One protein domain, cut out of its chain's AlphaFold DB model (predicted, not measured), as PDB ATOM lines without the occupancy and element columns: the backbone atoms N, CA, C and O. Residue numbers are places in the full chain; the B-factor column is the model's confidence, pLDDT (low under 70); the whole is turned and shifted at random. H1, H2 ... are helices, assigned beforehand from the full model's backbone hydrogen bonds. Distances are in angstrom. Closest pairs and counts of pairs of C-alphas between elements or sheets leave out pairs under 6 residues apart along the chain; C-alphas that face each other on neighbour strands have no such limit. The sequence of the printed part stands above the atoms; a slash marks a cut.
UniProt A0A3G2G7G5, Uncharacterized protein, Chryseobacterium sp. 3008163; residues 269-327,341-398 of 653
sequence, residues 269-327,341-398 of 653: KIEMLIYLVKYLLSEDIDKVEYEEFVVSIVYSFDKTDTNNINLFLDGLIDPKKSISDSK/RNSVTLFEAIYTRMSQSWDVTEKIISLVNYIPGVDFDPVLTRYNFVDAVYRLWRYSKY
ATOM      1  N   LYS A 269      23.420 -30.447  54.397       92.00
ATOM      2  CA  LYS A 269      23.548 -29.263  53.522       92.00
ATOM      3  C   LYS A 269      24.365 -29.560  52.261       92.00
ATOM      4  O   LYS A 269      23.997 -29.143  51.170       92.00
ATOM      5  N   ILE A 270      25.460 -30.304  52.399       95.75
ATOM      6  CA  ILE A 270      26.301 -30.714  51.272       95.75
ATOM      7  C   ILE A 270      25.583 -31.717  50.357       95.75
ATOM      8  O   ILE A 270      25.653 -31.574  49.139       95.75
ATOM      9  N   GLU A 271      24.874 -32.702  50.911       93.38
ATOM     10  CA  GLU A 271      24.061 -33.643  50.125       93.38
ATOM     11  C   GLU A 271      22.973 -32.911  49.324       93.38
ATOM     12  O   GLU A 271      22.769 -33.212  48.146       93.38
ATOM     13  N   MET A 272      22.356 -31.882  49.918       92.31
ATOM     14  CA  MET A 272      21.376 -31.027  49.244       92.31
ATOM     15  C   MET A 272      22.001 -30.276  48.066       92.31
ATOM     16  O   MET A 272      21.446 -30.285  46.970       92.31
ATOM     17  N   LEU A 273      23.179 -29.670  48.258       94.44
ATOM     18  CA  LEU A 273      23.902 -28.974  47.189       94.44
ATOM     19  C   LEU A 273      24.306 -29.915  46.048       94.44
ATOM     20  O   LEU A 273      24.160 -29.554  44.883       94.44
ATOM     21  N   ILE A 274      24.769 -31.130  46.359       92.75
ATOM     22  CA  ILE A 274      25.101 -32.138  45.340       92.75
ATOM     23  C   ILE A 274      23.861 -32.492  44.514       92.75
ATOM     24  O   ILE A 274      23.953 -32.553  43.287       92.75
ATOM     25  N   TYR A 275      22.715 -32.711  45.165       90.62
ATOM     26  CA  TYR A 275      21.460 -33.008  44.477       90.62
ATOM     27  C   TYR A 275      21.014 -31.838  43.592       90.62
ATOM     28  O   TYR A 275      20.779 -32.031  42.398       90.62
ATOM     29  N   LEU A 276      20.976 -30.618  44.147       89.38
ATOM     30  CA  LEU A 276      20.617 -29.395  43.422       89.38
ATOM     31  C   LEU A 276      21.469 -29.246  42.166       89.38
ATOM     32  O   LEU A 276      20.941 -29.107  41.071       89.38
ATOM     33  N   VAL A 277      22.789 -29.358  42.301       88.44
ATOM     34  CA  VAL A 277      23.716 -29.247  41.174       88.44
ATOM     35  C   VAL A 277      23.458 -30.320  40.124       88.44
ATOM     36  O   VAL A 277      23.408 -29.990  38.940       88.44
ATOM     37  N   LYS A 278      23.314 -31.588  40.528       84.62
ATOM     38  CA  LYS A 278      23.191 -32.726  39.605       84.62
ATOM     39  C   LYS A 278      21.878 -32.760  38.832       84.62
ATOM     40  O   LYS A 278      21.912 -33.207  37.691       84.62
ATOM     41  N   TYR A 279      20.775 -32.335  39.448       80.69
ATOM     42  CA  TYR A 279      19.434 -32.583  38.914       80.69
ATOM     43  C   TYR A 279      18.621 -31.316  38.640       80.69
ATOM     44  O   TYR A 279      17.811 -31.320  37.722       80.69
ATOM     45  N   LEU A 280      18.823 -30.240  39.409       79.19
ATOM     46  CA  LEU A 280      17.930 -29.070  39.395       79.19
ATOM     47  C   LEU A 280      18.587 -27.824  38.780       79.19
ATOM     48  O   LEU A 280      17.935 -27.040  38.099       79.19
ATOM     49  N   LEU A 281      19.900 -27.663  38.951       77.38
ATOM     50  CA  LEU A 281      20.681 -26.584  38.339       77.38
ATOM     51  C   LEU A 281      21.210 -26.962  36.943       77.38
ATOM     52  O   LEU A 281      21.698 -26.102  36.209       77.38
ATOM     53  N   SER A 282      21.091 -28.224  36.518       62.75
ATOM     54  CA  SER A 282      21.462 -28.677  35.169       62.75
ATOM     55  C   SER A 282      20.306 -28.516  34.168       62.75
ATOM     56  O   SER A 282      19.254 -29.083  34.394       62.75
ATOM     57  N   GLU A 283      20.535 -27.781  33.068       52.41
ATOM     58  CA  GLU A 283      19.647 -27.569  31.887       52.41
ATOM     59  C   GLU A 283      18.215 -26.990  32.082       52.41
ATOM     60  O   GLU A 283      17.522 -27.249  33.052       52.41
ATOM     61  N   ASP A 284      17.862 -26.077  31.169       46.41
ATOM     62  CA  ASP A 284      16.536 -25.658  30.656       46.41
ATOM     63  C   ASP A 284      15.332 -25.240  31.530       46.41
ATOM     64  O   ASP A 284      14.313 -24.859  30.953       46.41
ATOM     65  N   ILE A 285      15.401 -25.214  32.862       43.44
ATOM     66  CA  ILE A 285      14.251 -24.817  33.714       43.44
ATOM     67  C   ILE A 285      14.462 -23.427  34.354       43.44
ATOM     68  O   ILE A 285      15.604 -23.015  34.561       43.44
ATOM     69  N   ASP A 286      13.379 -22.700  34.669       53.53
ATOM     70  CA  ASP A 286      13.397 -21.530  35.565       53.53
ATOM     71  C   ASP A 286      14.028 -21.922  36.916       53.53
ATOM     72  O   ASP A 286      13.439 -22.649  37.717       53.53
ATOM     73  N   LYS A 287      15.272 -21.484  37.145       71.75
ATOM     74  CA  LYS A 287      16.139 -21.954  38.244       71.75
ATOM     75  C   LYS A 287      16.246 -21.012  39.433       71.75
ATOM     76  O   LYS A 287      16.872 -21.387  40.421       71.75
ATOM     77  N   VAL A 288      15.648 -19.824  39.361       73.19
ATOM     78  CA  VAL A 288      15.869 -18.754  40.349       73.19
ATOM     79  C   VAL A 288      15.568 -19.232  41.770       73.19
ATOM     80  O   VAL A 288      16.420 -19.095  42.641       73.19
ATOM     81  N   GLU A 289      14.439 -19.916  41.986       74.12
ATOM     82  CA  GLU A 289      14.065 -20.460  43.302       74.12
ATOM     83  C   GLU A 289      15.125 -21.433  43.863       74.12
ATOM     84  O   GLU A 289      15.475 -21.390  45.044       74.12
ATOM     85  N   TYR A 290      15.674 -22.315  43.019       81.69
ATOM     86  CA  TYR A 290      16.711 -23.276  43.419       81.69
ATOM     87  C   TYR A 290      18.050 -22.591  43.701       81.69
ATOM     88  O   TYR A 290      18.778 -22.991  44.610       81.69
ATOM     89  N   GLU A 291      18.384 -21.556  42.939       84.50
ATOM     90  CA  GLU A 291      19.605 -20.778  43.119       84.50
ATOM     91  C   GLU A 291      19.558 -19.917  44.387       84.50
ATOM     92  O   GLU A 291      20.518 -19.902  45.158       84.50
ATOM     93  N   GLU A 292      18.431 -19.260  44.662       80.81
ATOM     94  CA  GLU A 292      18.189 -18.551  45.924       80.81
ATOM     95  C   GLU A 292      18.270 -19.496  47.124       80.81
ATOM     96  O   GLU A 292      18.770 -19.135  48.197       80.81
ATOM     97  N   PHE A 293      17.844 -20.745  46.942       85.25
ATOM     98  CA  PHE A 293      17.990 -21.746  47.979       85.25
ATOM     99  C   PHE A 293      19.441 -22.176  48.211       85.25
ATOM    100  O   PHE A 293      19.856 -22.294  49.365       85.25
ATOM    101  N   VAL A 294      20.247 -22.343  47.155       90.31
ATOM    102  CA  VAL A 294      21.701 -22.560  47.295       90.31
ATOM    103  C   VAL A 294      22.325 -21.444  48.132       90.31
ATOM    104  O   VAL A 294      23.054 -21.717  49.086       90.31
ATOM    105  N   VAL A 295      21.991 -20.192  47.821       85.56
ATOM    106  CA  VAL A 295      22.451 -19.012  48.565       85.56
ATOM    107  C   VAL A 295      22.005 -19.079  50.032       85.56
ATOM    108  O   VAL A 295      22.812 -18.875  50.940       85.56
ATOM    109  N   SER A 296      20.750 -19.454  50.285       84.06
ATOM    110  CA  SER A 296      20.199 -19.620  51.637       84.06
ATOM    111  C   SER A 296      20.916 -20.708  52.448       84.06
ATOM    112  O   SER A 296      21.155 -20.522  53.644       84.06
ATOM    113  N   ILE A 297      21.328 -21.813  51.814       88.75
ATOM    114  CA  ILE A 297      22.145 -22.855  52.457       88.75
ATOM    115  C   ILE A 297      23.477 -22.269  52.933       88.75
ATOM    116  O   ILE A 297      23.862 -22.500  54.082       88.75
ATOM    117  N   VAL A 298      24.168 -21.485  52.101       88.38
ATOM    118  CA  VAL A 298      25.461 -20.876  52.465       88.38
ATOM    119  C   VAL A 298      25.289 -19.804  53.550       88.38
ATOM    120  O   VAL A 298      26.078 -19.747  54.492       88.38
ATOM    121  N   TYR A 299      24.226 -18.997  53.500       82.94
ATOM    122  CA  TYR A 299      23.954 -17.985  54.530       82.94
ATOM    123  C   TYR A 299      23.493 -18.553  55.875       82.94
ATOM    124  O   TYR A 299      23.520 -17.835  56.876       82.94
ATOM    125  N   SER A 300      23.114 -19.830  55.929       84.00
ATOM    126  CA  SER A 300      22.641 -20.480  57.156       84.00
ATOM    127  C   SER A 300      23.717 -20.708  58.224       84.00
ATOM    128  O   SER A 300      23.405 -21.222  59.296       84.00
ATOM    129  N   PHE A 301      24.982 -20.395  57.949       83.38
ATOM    130  CA  PHE A 301      26.072 -20.579  58.901       83.38
ATOM    131  C   PHE A 301      26.253 -19.351  59.801       83.38
ATOM    132  O   PHE A 301      26.316 -18.208  59.333       83.38
ATOM    133  N   ASP A 302      26.370 -19.605  61.105       79.25
ATOM    134  CA  ASP A 302      26.756 -18.596  62.087       79.25
ATOM    135  C   ASP A 302      28.267 -18.347  61.998       79.25
ATOM    136  O   ASP A 302      29.061 -19.287  61.999       79.25
ATOM    137  N   LYS A 303      28.671 -17.073  61.965       78.69
ATOM    138  CA  LYS A 303      30.082 -16.656  61.946       78.69
ATOM    139  C   LYS A 303      30.889 -17.175  63.142       78.69
ATOM    140  O   LYS A 303      32.107 -17.280  63.055       78.69
ATOM    141  N   THR A 304      30.223 -17.465  64.259       82.94
ATOM    142  CA  THR A 304      30.848 -17.984  65.482       82.94
ATOM    143  C   THR A 304      31.121 -19.489  65.412       82.94
ATOM    144  O   THR A 304      32.013 -19.986  66.102       82.94
ATOM    145  N   ASP A 305      30.442 -20.222  64.524       87.19
ATOM    146  CA  ASP A 305      30.583 -21.670  64.367       87.19
ATOM    147  C   ASP A 305      31.666 -22.034  63.340       87.19
ATOM    148  O   ASP A 305      31.430 -22.592  62.261       87.19
ATOM    149  N   THR A 306      32.907 -21.692  63.684       89.94
ATOM    150  CA  THR A 306      34.054 -21.870  62.778       89.94
ATOM    151  C   THR A 306      34.303 -23.335  62.391       89.94
ATOM    152  O   THR A 306      34.807 -23.601  61.300       89.94
ATOM    153  N   ASN A 307      33.912 -24.300  63.231       94.38
ATOM    154  CA  ASN A 307      34.067 -25.726  62.934       94.38
ATOM    155  C   ASN A 307      33.140 -26.165  61.800       94.38
ATOM    156  O   ASN A 307      33.607 -26.766  60.830       94.38
ATOM    157  N   ASN A 308      31.849 -25.831  61.882       93.94
ATOM    158  CA  ASN A 308      30.908 -26.176  60.821       93.94
ATOM    159  C   ASN A 308      31.180 -25.394  59.532       93.94
ATOM    160  O   ASN A 308      31.034 -25.962  58.449       93.94
ATOM    161  N   ILE A 309      31.656 -24.146  59.629       92.88
ATOM    162  CA  ILE A 309      32.150 -23.384  58.472       92.88
ATOM    163  C   ILE A 309      33.288 -24.138  57.769       92.88
ATOM    164  O   ILE A 309      33.234 -24.339  56.556       92.88
ATOM    165  N   ASN A 310      34.297 -24.601  58.514       95.38
ATOM    166  CA  ASN A 310      35.431 -25.328  57.940       95.38
ATOM    167  C   ASN A 310      34.997 -26.637  57.275       95.38
ATOM    168  O   ASN A 310      35.389 -26.897  56.142       95.38
ATOM    169  N   LEU A 311      34.154 -27.430  57.942       96.81
ATOM    170  CA  LEU A 311      33.620 -28.675  57.382       96.81
ATOM    171  C   LEU A 311      32.808 -28.435  56.103       96.81
ATOM    172  O   LEU A 311      32.826 -29.262  55.189       96.81
ATOM    173  N   PHE A 312      32.078 -27.319  56.041       97.00
ATOM    174  CA  PHE A 312      31.289 -26.957  54.873       97.00
ATOM    175  C   PHE A 312      32.182 -26.577  53.694       97.00
ATOM    176  O   PHE A 312      32.036 -27.165  52.626       97.00
ATOM    177  N   LEU A 313      33.140 -25.666  53.900       96.88
ATOM    178  CA  LEU A 313      34.090 -25.267  52.861       96.88
ATOM    179  C   LEU A 313      34.920 -26.465  52.376       96.88
ATOM    180  O   LEU A 313      35.011 -26.674  51.171       96.88
ATOM    181  N   ASP A 314      35.416 -27.318  53.280       96.69
ATOM    182  CA  ASP A 314      36.086 -28.577  52.916       96.69
ATOM    183  C   ASP A 314      35.182 -29.451  52.033       96.69
ATOM    184  O   ASP A 314      35.618 -30.007  51.029       96.69
ATOM    185  N   GLY A 315      33.891 -29.531  52.366       96.50
ATOM    186  CA  GLY A 315      32.900 -30.261  51.585       96.50
ATOM    187  C   GLY A 315      32.679 -29.722  50.171       96.50
ATOM    188  O   GLY A 315      32.314 -30.510  49.300       96.50
ATOM    189  N   LEU A 316      32.914 -28.430  49.925       97.06
ATOM    190  CA  LEU A 316      32.792 -27.832  48.592       97.06
ATOM    191  C   LEU A 316      33.945 -28.223  47.648       97.06
ATOM    192  O   LEU A 316      33.771 -28.158  46.430       97.06
ATOM    193  N   ILE A 317      35.092 -28.648  48.193       95.50
ATOM    194  CA  ILE A 317      36.316 -28.994  47.444       95.50
ATOM    195  C   ILE A 317      36.793 -30.440  47.664       95.50
ATOM    196  O   ILE A 317      37.880 -30.805  47.226       95.50
ATOM    197  N   ASP A 318      36.004 -31.266  48.354       93.50
ATOM    198  CA  ASP A 318      36.334 -32.664  48.654       93.50
ATOM    199  C   ASP A 318      36.220 -33.550  47.396       93.50
ATOM    200  O   ASP A 318      35.132 -33.640  46.804       93.50
ATOM    201  N   PRO A 319      37.292 -34.274  47.004       88.25
ATOM    202  CA  PRO A 319      37.288 -35.178  45.852       88.25
ATOM    203  C   PRO A 319      36.144 -36.194  45.858       88.25
ATOM    204  O   PRO A 319      35.601 -36.516  44.799       88.25
ATOM    205  N   LYS A 320      35.730 -36.671  47.042       89.19
ATOM    206  CA  LYS A 320      34.641 -37.651  47.197       89.19
ATOM    207  C   LYS A 320      33.265 -37.074  46.860       89.19
ATOM    208  O   LYS A 320      32.325 -37.830  46.633       89.19
ATOM    209  N   LYS A 321      33.146 -35.746  46.839       90.31
ATOM    210  CA  LYS A 321      31.922 -34.987  46.546       90.31
ATOM    211  C   LYS A 321      31.976 -34.301  45.181       90.31
ATOM    212  O   LYS A 321      31.135 -33.455  44.882       90.31
ATOM    213  N   SER A 322      32.969 -34.652  44.368       88.19
ATOM    214  CA  SER A 322      33.146 -34.121  43.022       88.19
ATOM    215  C   SER A 322      31.937 -34.403  42.122       88.19
ATOM    216  O   SER A 322      31.202 -35.383  42.287       88.19
ATOM    217  N   ILE A 323      31.711 -33.506  41.165       88.44
ATOM    218  CA  ILE A 323      30.617 -33.599  40.200       88.44
ATOM    219  C   ILE A 323      31.214 -34.004  38.859       88.44
ATOM    220  O   ILE A 323      32.145 -33.361  38.381       88.44
ATOM    221  N   SER A 324      30.684 -35.071  38.256       82.94
ATOM    222  CA  SER A 324      31.080 -35.479  36.907       82.94
ATOM    223  C   SER A 324      30.751 -34.362  35.926       82.94
ATOM    224  O   SER A 324      29.613 -33.884  35.886       82.94
ATOM    225  N   ASP A 325      31.736 -33.980  35.122       68.44
ATOM    226  CA  ASP A 325      31.556 -32.976  34.080       68.44
ATOM    227  C   ASP A 325      31.508 -33.643  32.706       68.44
ATOM    228  O   ASP A 325      32.433 -33.575  31.904       68.44
ATOM    229  N   SER A 326      30.413 -34.356  32.438       58.00
ATOM    230  CA  SER A 326      30.193 -34.998  31.138       58.00
ATOM    231  C   SER A 326      29.815 -34.006  30.027       58.00
ATOM    232  O   SER A 326      29.617 -34.429  28.886       58.00
ATOM    233  N   LYS A 327      29.643 -32.712  30.357       52.09
ATOM    234  CA  LYS A 327      29.186 -31.654  29.438       52.09
ATOM    235  C   LYS A 327      30.309 -30.734  28.969       52.09
ATOM    236  O   LYS A 327      30.164 -30.163  27.893       52.09
ATOM    237  N   ARG A 341      39.133 -32.799  32.449       64.50
ATOM    238  CA  ARG A 341      38.712 -33.215  33.790       64.50
ATOM    239  C   ARG A 341      37.470 -34.073  33.713       64.50
ATOM    240  O   ARG A 341      36.429 -33.636  33.245       64.50
ATOM    241  N   ASN A 342      37.562 -35.267  34.284       67.38
ATOM    242  CA  ASN A 342      36.406 -36.150  34.434       67.38
ATOM    243  C   ASN A 342      35.447 -35.658  35.538       67.38
ATOM    244  O   ASN A 342      34.288 -36.070  35.593       67.38
ATOM    245  N   SER A 343      35.924 -34.780  36.426       80.94
ATOM    246  CA  SER A 343      35.165 -34.265  37.563       80.94
ATOM    247  C   SER A 343      35.657 -32.893  38.021       80.94
ATOM    248  O   SER A 343      36.864 -32.646  38.041       80.94
ATOM    249  N   VAL A 344      34.734 -32.058  38.488       89.00
ATOM    250  CA  VAL A 344      34.989 -30.730  39.068       89.00
ATOM    251  C   VAL A 344      34.625 -30.696  40.555       89.00
ATOM    252  O   VAL A 344      33.959 -31.604  41.068       89.00
ATOM    253  N   THR A 345      35.071 -29.664  41.277       93.44
ATOM    254  CA  THR A 345      34.651 -29.456  42.676       93.44
ATOM    255  C   THR A 345      33.166 -29.092  42.749       93.44
ATOM    256  O   THR A 345      32.584 -28.604  41.777       93.44
ATOM    257  N   LEU A 346      32.531 -29.302  43.906       94.31
ATOM    258  CA  LEU A 346      31.149 -28.863  44.112       94.31
ATOM    259  C   LEU A 346      31.048 -27.331  44.031       94.31
ATOM    260  O   LEU A 346      30.095 -26.823  43.448       94.31
ATOM    261  N   PHE A 347      32.055 -26.602  44.531       96.00
ATOM    262  CA  PHE A 347      32.153 -25.148  44.363       96.00
ATOM    263  C   PHE A 347      32.114 -24.731  42.886       96.00
ATOM    264  O   PHE A 347      31.285 -23.911  42.501       96.00
ATOM    265  N   GLU A 348      32.988 -25.310  42.056       92.31
ATOM    266  CA  GLU A 348      33.081 -25.008  40.623       92.31
ATOM    267  C   GLU A 348      31.775 -25.350  39.897       92.31
ATOM    268  O   GLU A 348      31.281 -24.558  39.093       92.31
ATOM    269  N   ALA A 349      31.161 -26.488  40.228       90.56
ATOM    270  CA  ALA A 349      29.894 -26.898  39.637       90.56
ATOM    271  C   ALA A 349      28.731 -25.958  40.001       90.56
ATOM    272  O   ALA A 349      27.908 -25.659  39.140       90.56
ATOM    273  N   ILE A 350      28.658 -25.471  41.247       91.38
ATOM    274  CA  ILE A 350      27.663 -24.463  41.651       91.38
ATOM    275  C   ILE A 350      27.942 -23.147  40.921       91.38
ATOM    276  O   ILE A 350      27.070 -22.629  40.228       91.38
ATOM    277  N   TYR A 351      29.175 -22.643  41.016       90.88
ATOM    278  CA  TYR A 351      29.597 -21.379  40.416       90.88
ATOM    279  C   TYR A 351      29.246 -21.296  38.926       90.88
ATOM    280  O   TYR A 351      28.715 -20.289  38.460       90.88
ATOM    281  N   THR A 352      29.532 -22.361  38.175       83.88
ATOM    282  CA  THR A 352      29.312 -22.405  36.722       83.88
ATOM    283  C   THR A 352      27.837 -22.530  36.338       83.88
ATOM    284  O   THR A 352      27.458 -22.038  35.279       83.88
ATOM    285  N   ARG A 353      26.999 -23.153  37.182       83.88
ATOM    286  CA  ARG A 353      25.584 -23.437  36.875       83.88
ATOM    287  C   ARG A 353      24.599 -22.388  37.385       83.88
ATOM    288  O   ARG A 353      23.477 -22.366  36.896       83.88
ATOM    289  N   MET A 354      24.992 -21.542  38.337       81.81
ATOM    290  CA  MET A 354      24.142 -20.455  38.834       81.81
ATOM    291  C   MET A 354      24.023 -19.307  37.832       81.81
ATOM    292  O   MET A 354      25.005 -18.959  37.168       81.81
ATOM    293  N   SER A 355      22.846 -18.691  37.776       75.25
ATOM    294  CA  SER A 355      22.546 -17.541  36.933       75.25
ATOM    295  C   SER A 355      23.201 -16.260  37.449       75.25
ATOM    296  O   SER A 355      23.570 -16.112  38.614       75.25
ATOM    297  N   GLN A 356      23.385 -15.319  36.535       66.12
ATOM    298  CA  GLN A 356      23.860 -13.981  36.839       66.12
ATOM    299  C   GLN A 356      23.242 -13.040  35.809       66.12
ATOM    300  O   GLN A 356      23.495 -13.172  34.613       66.12
ATOM    301  N   SER A 357      22.411 -12.123  36.279       53.28
ATOM    302  CA  SER A 357      22.010 -10.919  35.569       53.28
ATOM    303  C   SER A 357      22.997  -9.815  35.904       53.28
ATOM    304  O   SER A 357      23.625  -9.814  36.961       53.28
ATOM    305  N   TRP A 358      23.180  -8.898  34.975       56.28
ATOM    306  CA  TRP A 358      24.268  -7.931  35.001       56.28
ATOM    307  C   TRP A 358      23.689  -6.509  35.050       56.28
ATOM    308  O   TRP A 358      22.535  -6.308  34.683       56.28
ATOM    309  N   ASP A 359      24.452  -5.502  35.480       40.59
ATOM    310  CA  ASP A 359      23.947  -4.121  35.668       40.59
ATOM    311  C   ASP A 359      23.318  -3.504  34.397       40.59
ATOM    312  O   ASP A 359      22.436  -2.650  34.467       40.59
ATOM    313  N   VAL A 360      23.729  -3.941  33.200       41.28
ATOM    314  CA  VAL A 360      23.116  -3.517  31.923       41.28
ATOM    315  C   VAL A 360      21.883  -4.364  31.580       41.28
ATOM    316  O   VAL A 360      20.986  -3.902  30.869       41.28
ATOM    317  N   THR A 361      21.772  -5.565  32.155       42.19
ATOM    318  CA  THR A 361      20.573  -6.405  32.094       42.19
ATOM    319  C   THR A 361      19.374  -5.686  32.709       42.19
ATOM    320  O   THR A 361      18.308  -5.833  32.151       42.19
ATOM    321  N   GLU A 362      19.501  -4.814  33.718       42.34
ATOM    322  CA  GLU A 362      18.377  -3.973  34.199       42.34
ATOM    323  C   GLU A 362      17.851  -2.992  33.133       42.34
ATOM    324  O   GLU A 362      16.647  -2.738  33.022       42.34
ATOM    325  N   LYS A 363      18.741  -2.461  32.282       37.75
ATOM    326  CA  LYS A 363      18.364  -1.602  31.147       37.75
ATOM    327  C   LYS A 363      17.764  -2.407  29.995       37.75
ATOM    328  O   LYS A 363      16.814  -1.950  29.372       37.75
ATOM    329  N   ILE A 364      18.265  -3.616  29.738       42.78
ATOM    330  CA  ILE A 364      17.685  -4.552  28.760       42.78
ATOM    331  C   ILE A 364      16.325  -5.051  29.247       42.78
ATOM    332  O   ILE A 364      15.376  -5.051  28.480       42.78
ATOM    333  N   ILE A 365      16.217  -5.426  30.518       41.88
ATOM    334  CA  ILE A 365      14.995  -5.807  31.220       41.88
ATOM    335  C   ILE A 365      13.992  -4.668  31.147       41.88
ATOM    336  O   ILE A 365      12.873  -4.912  30.739       41.88
ATOM    337  N   SER A 366      14.369  -3.417  31.416       41.62
ATOM    338  CA  SER A 366      13.430  -2.294  31.270       41.62
ATOM    339  C   SER A 366      13.040  -2.013  29.811       41.62
ATOM    340  O   SER A 366      11.884  -1.679  29.553       41.62
ATOM    341  N   LEU A 367      13.936  -2.219  28.834       41.09
ATOM    342  CA  LEU A 367      13.610  -2.125  27.402       41.09
ATOM    343  C   LEU A 367      12.722  -3.289  26.911       41.09
ATOM    344  O   LEU A 367      11.880  -3.113  26.033       41.09
ATOM    345  N   VAL A 368      12.902  -4.485  27.473       38.28
ATOM    346  CA  VAL A 368      12.170  -5.719  27.151       38.28
ATOM    347  C   VAL A 368      10.836  -5.791  27.909       38.28
ATOM    348  O   VAL A 368       9.858  -6.259  27.332       38.28
ATOM    349  N   ASN A 369      10.753  -5.251  29.128       37.00
ATOM    350  CA  ASN A 369       9.526  -5.034  29.912       37.00
ATOM    351  C   ASN A 369       8.652  -3.929  29.291       37.00
ATOM    352  O   ASN A 369       7.459  -3.839  29.568       37.00
ATOM    353  N   TYR A 370       9.212  -3.117  28.385       40.47
ATOM    354  CA  TYR A 370       8.444  -2.223  27.513       40.47
ATOM    355  C   TYR A 370       7.574  -2.985  26.495       40.47
ATOM    356  O   TYR A 370       6.653  -2.409  25.912       40.47
ATOM    357  N   ILE A 371       7.839  -4.280  26.277       35.72
ATOM    358  CA  ILE A 371       6.972  -5.176  25.509       35.72
ATOM    359  C   ILE A 371       5.856  -5.664  26.450       35.72
ATOM    360  O   ILE A 371       6.154  -6.357  27.424       35.72
ATOM    361  N   PRO A 372       4.571  -5.367  26.171       28.92
ATOM    362  CA  PRO A 372       3.464  -5.778  27.032       28.92
ATOM    363  C   PRO A 372       3.476  -7.287  27.328       28.92
ATOM    364  O   PRO A 372       3.549  -8.106  26.409       28.92
ATOM    365  N   GLY A 373       3.368  -7.651  28.610       29.77
ATOM    366  CA  GLY A 373       3.340  -9.049  29.065       29.77
ATOM    367  C   GLY A 373       4.708  -9.656  29.389       29.77
ATOM    368  O   GLY A 373       4.844 -10.883  29.375       29.77
ATOM    369  N   VAL A 374       5.717  -8.821  29.651       32.69
ATOM    370  CA  VAL A 374       7.045  -9.238  30.103       32.69
ATOM    371  C   VAL A 374       7.410  -8.479  31.378       32.69
ATOM    372  O   VAL A 374       7.316  -7.257  31.397       32.69
ATOM    373  N   ASP A 375       7.793  -9.219  32.419       39.50
ATOM    374  CA  ASP A 375       8.248  -8.692  33.707       39.50
ATOM    375  C   ASP A 375       9.471  -9.520  34.120       39.50
ATOM    376  O   ASP A 375       9.345 -10.650  34.590       39.50
ATOM    377  N   PHE A 376      10.661  -9.043  33.764       43.91
ATOM    378  CA  PHE A 376      11.922  -9.636  34.201       43.91
ATOM    379  C   PHE A 376      12.483  -8.841  35.384       43.91
ATOM    380  O   PHE A 376      12.436  -7.615  35.360       43.91
ATOM    381  N   ASP A 377      13.074  -9.542  36.350       45.22
ATOM    382  CA  ASP A 377      13.907  -8.980  37.417       45.22
ATOM    383  C   ASP A 377      15.354  -9.484  37.248       45.22
ATOM    384  O   ASP A 377      15.563 -10.622  36.806       45.22
ATOM    385  N   PRO A 378      16.382  -8.675  37.561       50.53
ATOM    386  CA  PRO A 378      17.770  -9.122  37.527       50.53
ATOM    387  C   PRO A 378      18.037 -10.207  38.591       50.53
ATOM    388  O   PRO A 378      17.811 -10.022  39.782       50.53
ATOM    389  N   VAL A 379      18.591 -11.342  38.169       59.66
ATOM    390  CA  VAL A 379      18.970 -12.495  38.997       59.66
ATOM    391  C   VAL A 379      20.451 -12.416  39.399       59.66
ATOM    392  O   VAL A 379      21.332 -12.834  38.656       59.66
ATOM    393  N   LEU A 380      20.771 -11.916  40.595       68.31
ATOM    394  CA  LEU A 380      22.156 -11.798  41.107       68.31
ATOM    395  C   LEU A 380      22.638 -13.036  41.893       68.31
ATOM    396  O   LEU A 380      23.436 -12.934  42.824       68.31
ATOM    397  N   THR A 381      22.146 -14.231  41.580       77.75
ATOM    398  CA  THR A 381      22.323 -15.406  42.448       77.75
ATOM    399  C   THR A 381      23.771 -15.912  42.501       77.75
ATOM    400  O   THR A 381      24.241 -16.242  43.591       77.75
ATOM    401  N   ARG A 382      24.529 -15.914  41.390       85.38
ATOM    402  CA  ARG A 382      25.967 -16.260  41.406       85.38
ATOM    403  C   ARG A 382      26.785 -15.281  42.252       85.38
ATOM    404  O   ARG A 382      27.616 -15.736  43.038       85.38
ATOM    405  N   TYR A 383      26.538 -13.973  42.130       82.12
ATOM    406  CA  TYR A 383      27.122 -12.947  43.003       82.12
ATOM    407  C   TYR A 383      26.853 -13.277  44.470       82.12
ATOM    408  O   TYR A 383      27.787 -13.433  45.254       82.12
ATOM    409  N   ASN A 384      25.577 -13.471  44.810       78.62
ATOM    410  CA  ASN A 384      25.147 -13.749  46.173       78.62
ATOM    411  C   ASN A 384      25.780 -15.032  46.727       78.62
ATOM    412  O   ASN A 384      26.103 -15.090  47.909       78.62
ATOM    413  N   PHE A 385      25.991 -16.054  45.891       89.94
ATOM    414  CA  PHE A 385      26.697 -17.272  46.284       89.94
ATOM    415  C   PHE A 385      28.182 -17.022  46.556       89.94
ATOM    416  O   PHE A 385      28.686 -17.443  47.596       89.94
ATOM    417  N   VAL A 386      28.886 -16.333  45.651       89.31
ATOM    418  CA  VAL A 386      30.313 -16.018  45.822       89.31
ATOM    419  C   VAL A 386      30.533 -15.147  47.058       89.31
ATOM    420  O   VAL A 386      31.431 -15.443  47.846       89.31
ATOM    421  N   ASP A 387      29.695 -14.132  47.264       80.25
ATOM    422  CA  ASP A 387      29.735 -13.270  48.446       80.25
ATOM    423  C   ASP A 387      29.443 -14.055  49.734       80.25
ATOM    424  O   ASP A 387      30.192 -13.966  50.709       80.25
ATOM    425  N   ALA A 388      28.431 -14.930  49.720       82.31
ATOM    426  CA  ALA A 388      28.130 -15.789  50.859       82.31
ATOM    427  C   ALA A 388      29.314 -16.708  51.210       82.31
ATOM    428  O   ALA A 388      29.681 -16.821  52.381       82.31
ATOM    429  N   VAL A 389      29.960 -17.329  50.214       91.44
ATOM    430  CA  VAL A 389      31.153 -18.165  50.431       91.44
ATOM    431  C   VAL A 389      32.335 -17.321  50.915       91.44
ATOM    432  O   VAL A 389      33.056 -17.756  51.813       91.44
ATOM    433  N   TYR A 390      32.517 -16.105  50.395       87.56
ATOM    434  CA  TYR A 390      33.543 -15.173  50.866       87.56
ATOM    435  C   TYR A 390      33.338 -14.787  52.333       87.56
ATOM    436  O   TYR A 390      34.275 -14.853  53.135       87.56
ATOM    437  N   ARG A 391      32.095 -14.505  52.733       82.94
ATOM    438  CA  ARG A 391      31.730 -14.273  54.133       82.94
ATOM    439  C   ARG A 391      32.106 -15.457  55.021       82.94
ATOM    440  O   ARG A 391      32.625 -15.228  56.109       82.94
ATOM    441  N   LEU A 392      31.881 -16.698  54.583       85.50
ATOM    442  CA  LEU A 392      32.300 -17.887  55.339       85.50
ATOM    443  C   LEU A 392      33.823 -18.031  55.386       85.50
ATOM    444  O   LEU A 392      34.381 -18.309  56.447       85.50
ATOM    445  N   TRP A 393      34.503 -17.795  54.261       90.50
ATOM    446  CA  TRP A 393      35.959 -17.853  54.164       90.50
ATOM    447  C   TRP A 393      36.630 -16.940  55.199       90.50
ATOM    448  O   TRP A 393      37.554 -17.391  55.878       90.50
ATOM    449  N   ARG A 394      36.101 -15.725  55.421       83.75
ATOM    450  CA  ARG A 394      36.615 -14.766  56.421       83.75
ATOM    451  C   ARG A 394      36.681 -15.320  57.850       83.75
ATOM    452  O   ARG A 394      37.548 -14.895  58.606       83.75
ATOM    453  N   TYR A 395      35.808 -16.259  58.218       84.19
ATOM    454  CA  TYR A 395      35.783 -16.888  59.551       84.19
ATOM    455  C   TYR A 395      36.413 -18.292  59.573       84.19
ATOM    456  O   TYR A 395      36.447 -18.956  60.611       84.19
ATOM    457  N   SER A 396      36.894 -18.768  58.426       88.94
ATOM    458  CA  SER A 396      37.405 -20.125  58.251       88.94
ATOM    459  C   SER A 396      38.892 -20.259  58.592       88.94
ATOM    460  O   SER A 396      39.610 -19.281  58.787       88.94
ATOM    461  N   LYS A 397      39.385 -21.502  58.599       90.31
ATOM    462  CA  LYS A 397      40.811 -21.849  58.712       90.31
ATOM    463  C   LYS A 397      41.658 -21.392  57.516       90.31
ATOM    464  O   LYS A 397      42.876 -21.461  57.608       90.31
ATOM    465  N   TYR A 398      41.027 -20.978  56.417       89.38
ATOM    466  CA  TYR A 398      41.700 -20.554  55.188       89.38
ATOM    467  C   TYR A 398      42.098 -19.074  55.195       89.38
ATOM    468  O   TYR A 398      42.945 -18.672  54.399       89.38
TER     469      TYR A 398
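Overview. This is residues 269 to 327 and 341 to 398 of the 653 residues of an uncharacterized protein of Chryseobacterium sp. 3008163 (UniProt A0A3G2G7G5). The helical hairpin H1 and H2 packs over H4 and H6, H3 packs at one end, and H5 sits off this body on an arm that makes the length. The printed part has 117 residues with six named helices, H1 to H6, and no named strand: all helix. It is only just compact, close to loose: radius of gyration of the C-alphas 16.1 A, spans 51 by 35 by 20 A.

Arrangement. H1, residues 269 to 280, touches H2, residues 288 to 299; their closest C-alphas, Lys 269 and Ile 297, are 6.6 A apart. H2 touches H6, residues 381 to 395, at a shallow tilt of 6 degrees; closest C-alphas Val 295 and Phe 385, 5.1 A. H3, residues 306 to 317, touches H4, residues 346 to 353, with residues 315 to 317 alone; closest C-alphas Leu 316 and Leu 346, 4.9 A. H5, residues 361 to 369, touches no helix. Every O i to N i+4 pair is within hydrogen-bond range except in H3, 7 of 8, and H6, 10 of 11.

Along the chain. H6 spans 21.8 A, H3 17.1 A. C-alpha 269 is at (23.548, -29.263, 53.522), C-alpha 395 at (35.783, -16.888, 59.551).

Size, cuts and confidence. Across the cut, C-alphas 327 and 341 are 10.6 A apart. The link H5 to H6 is long. Low pLDDT includes residues 356 to 380.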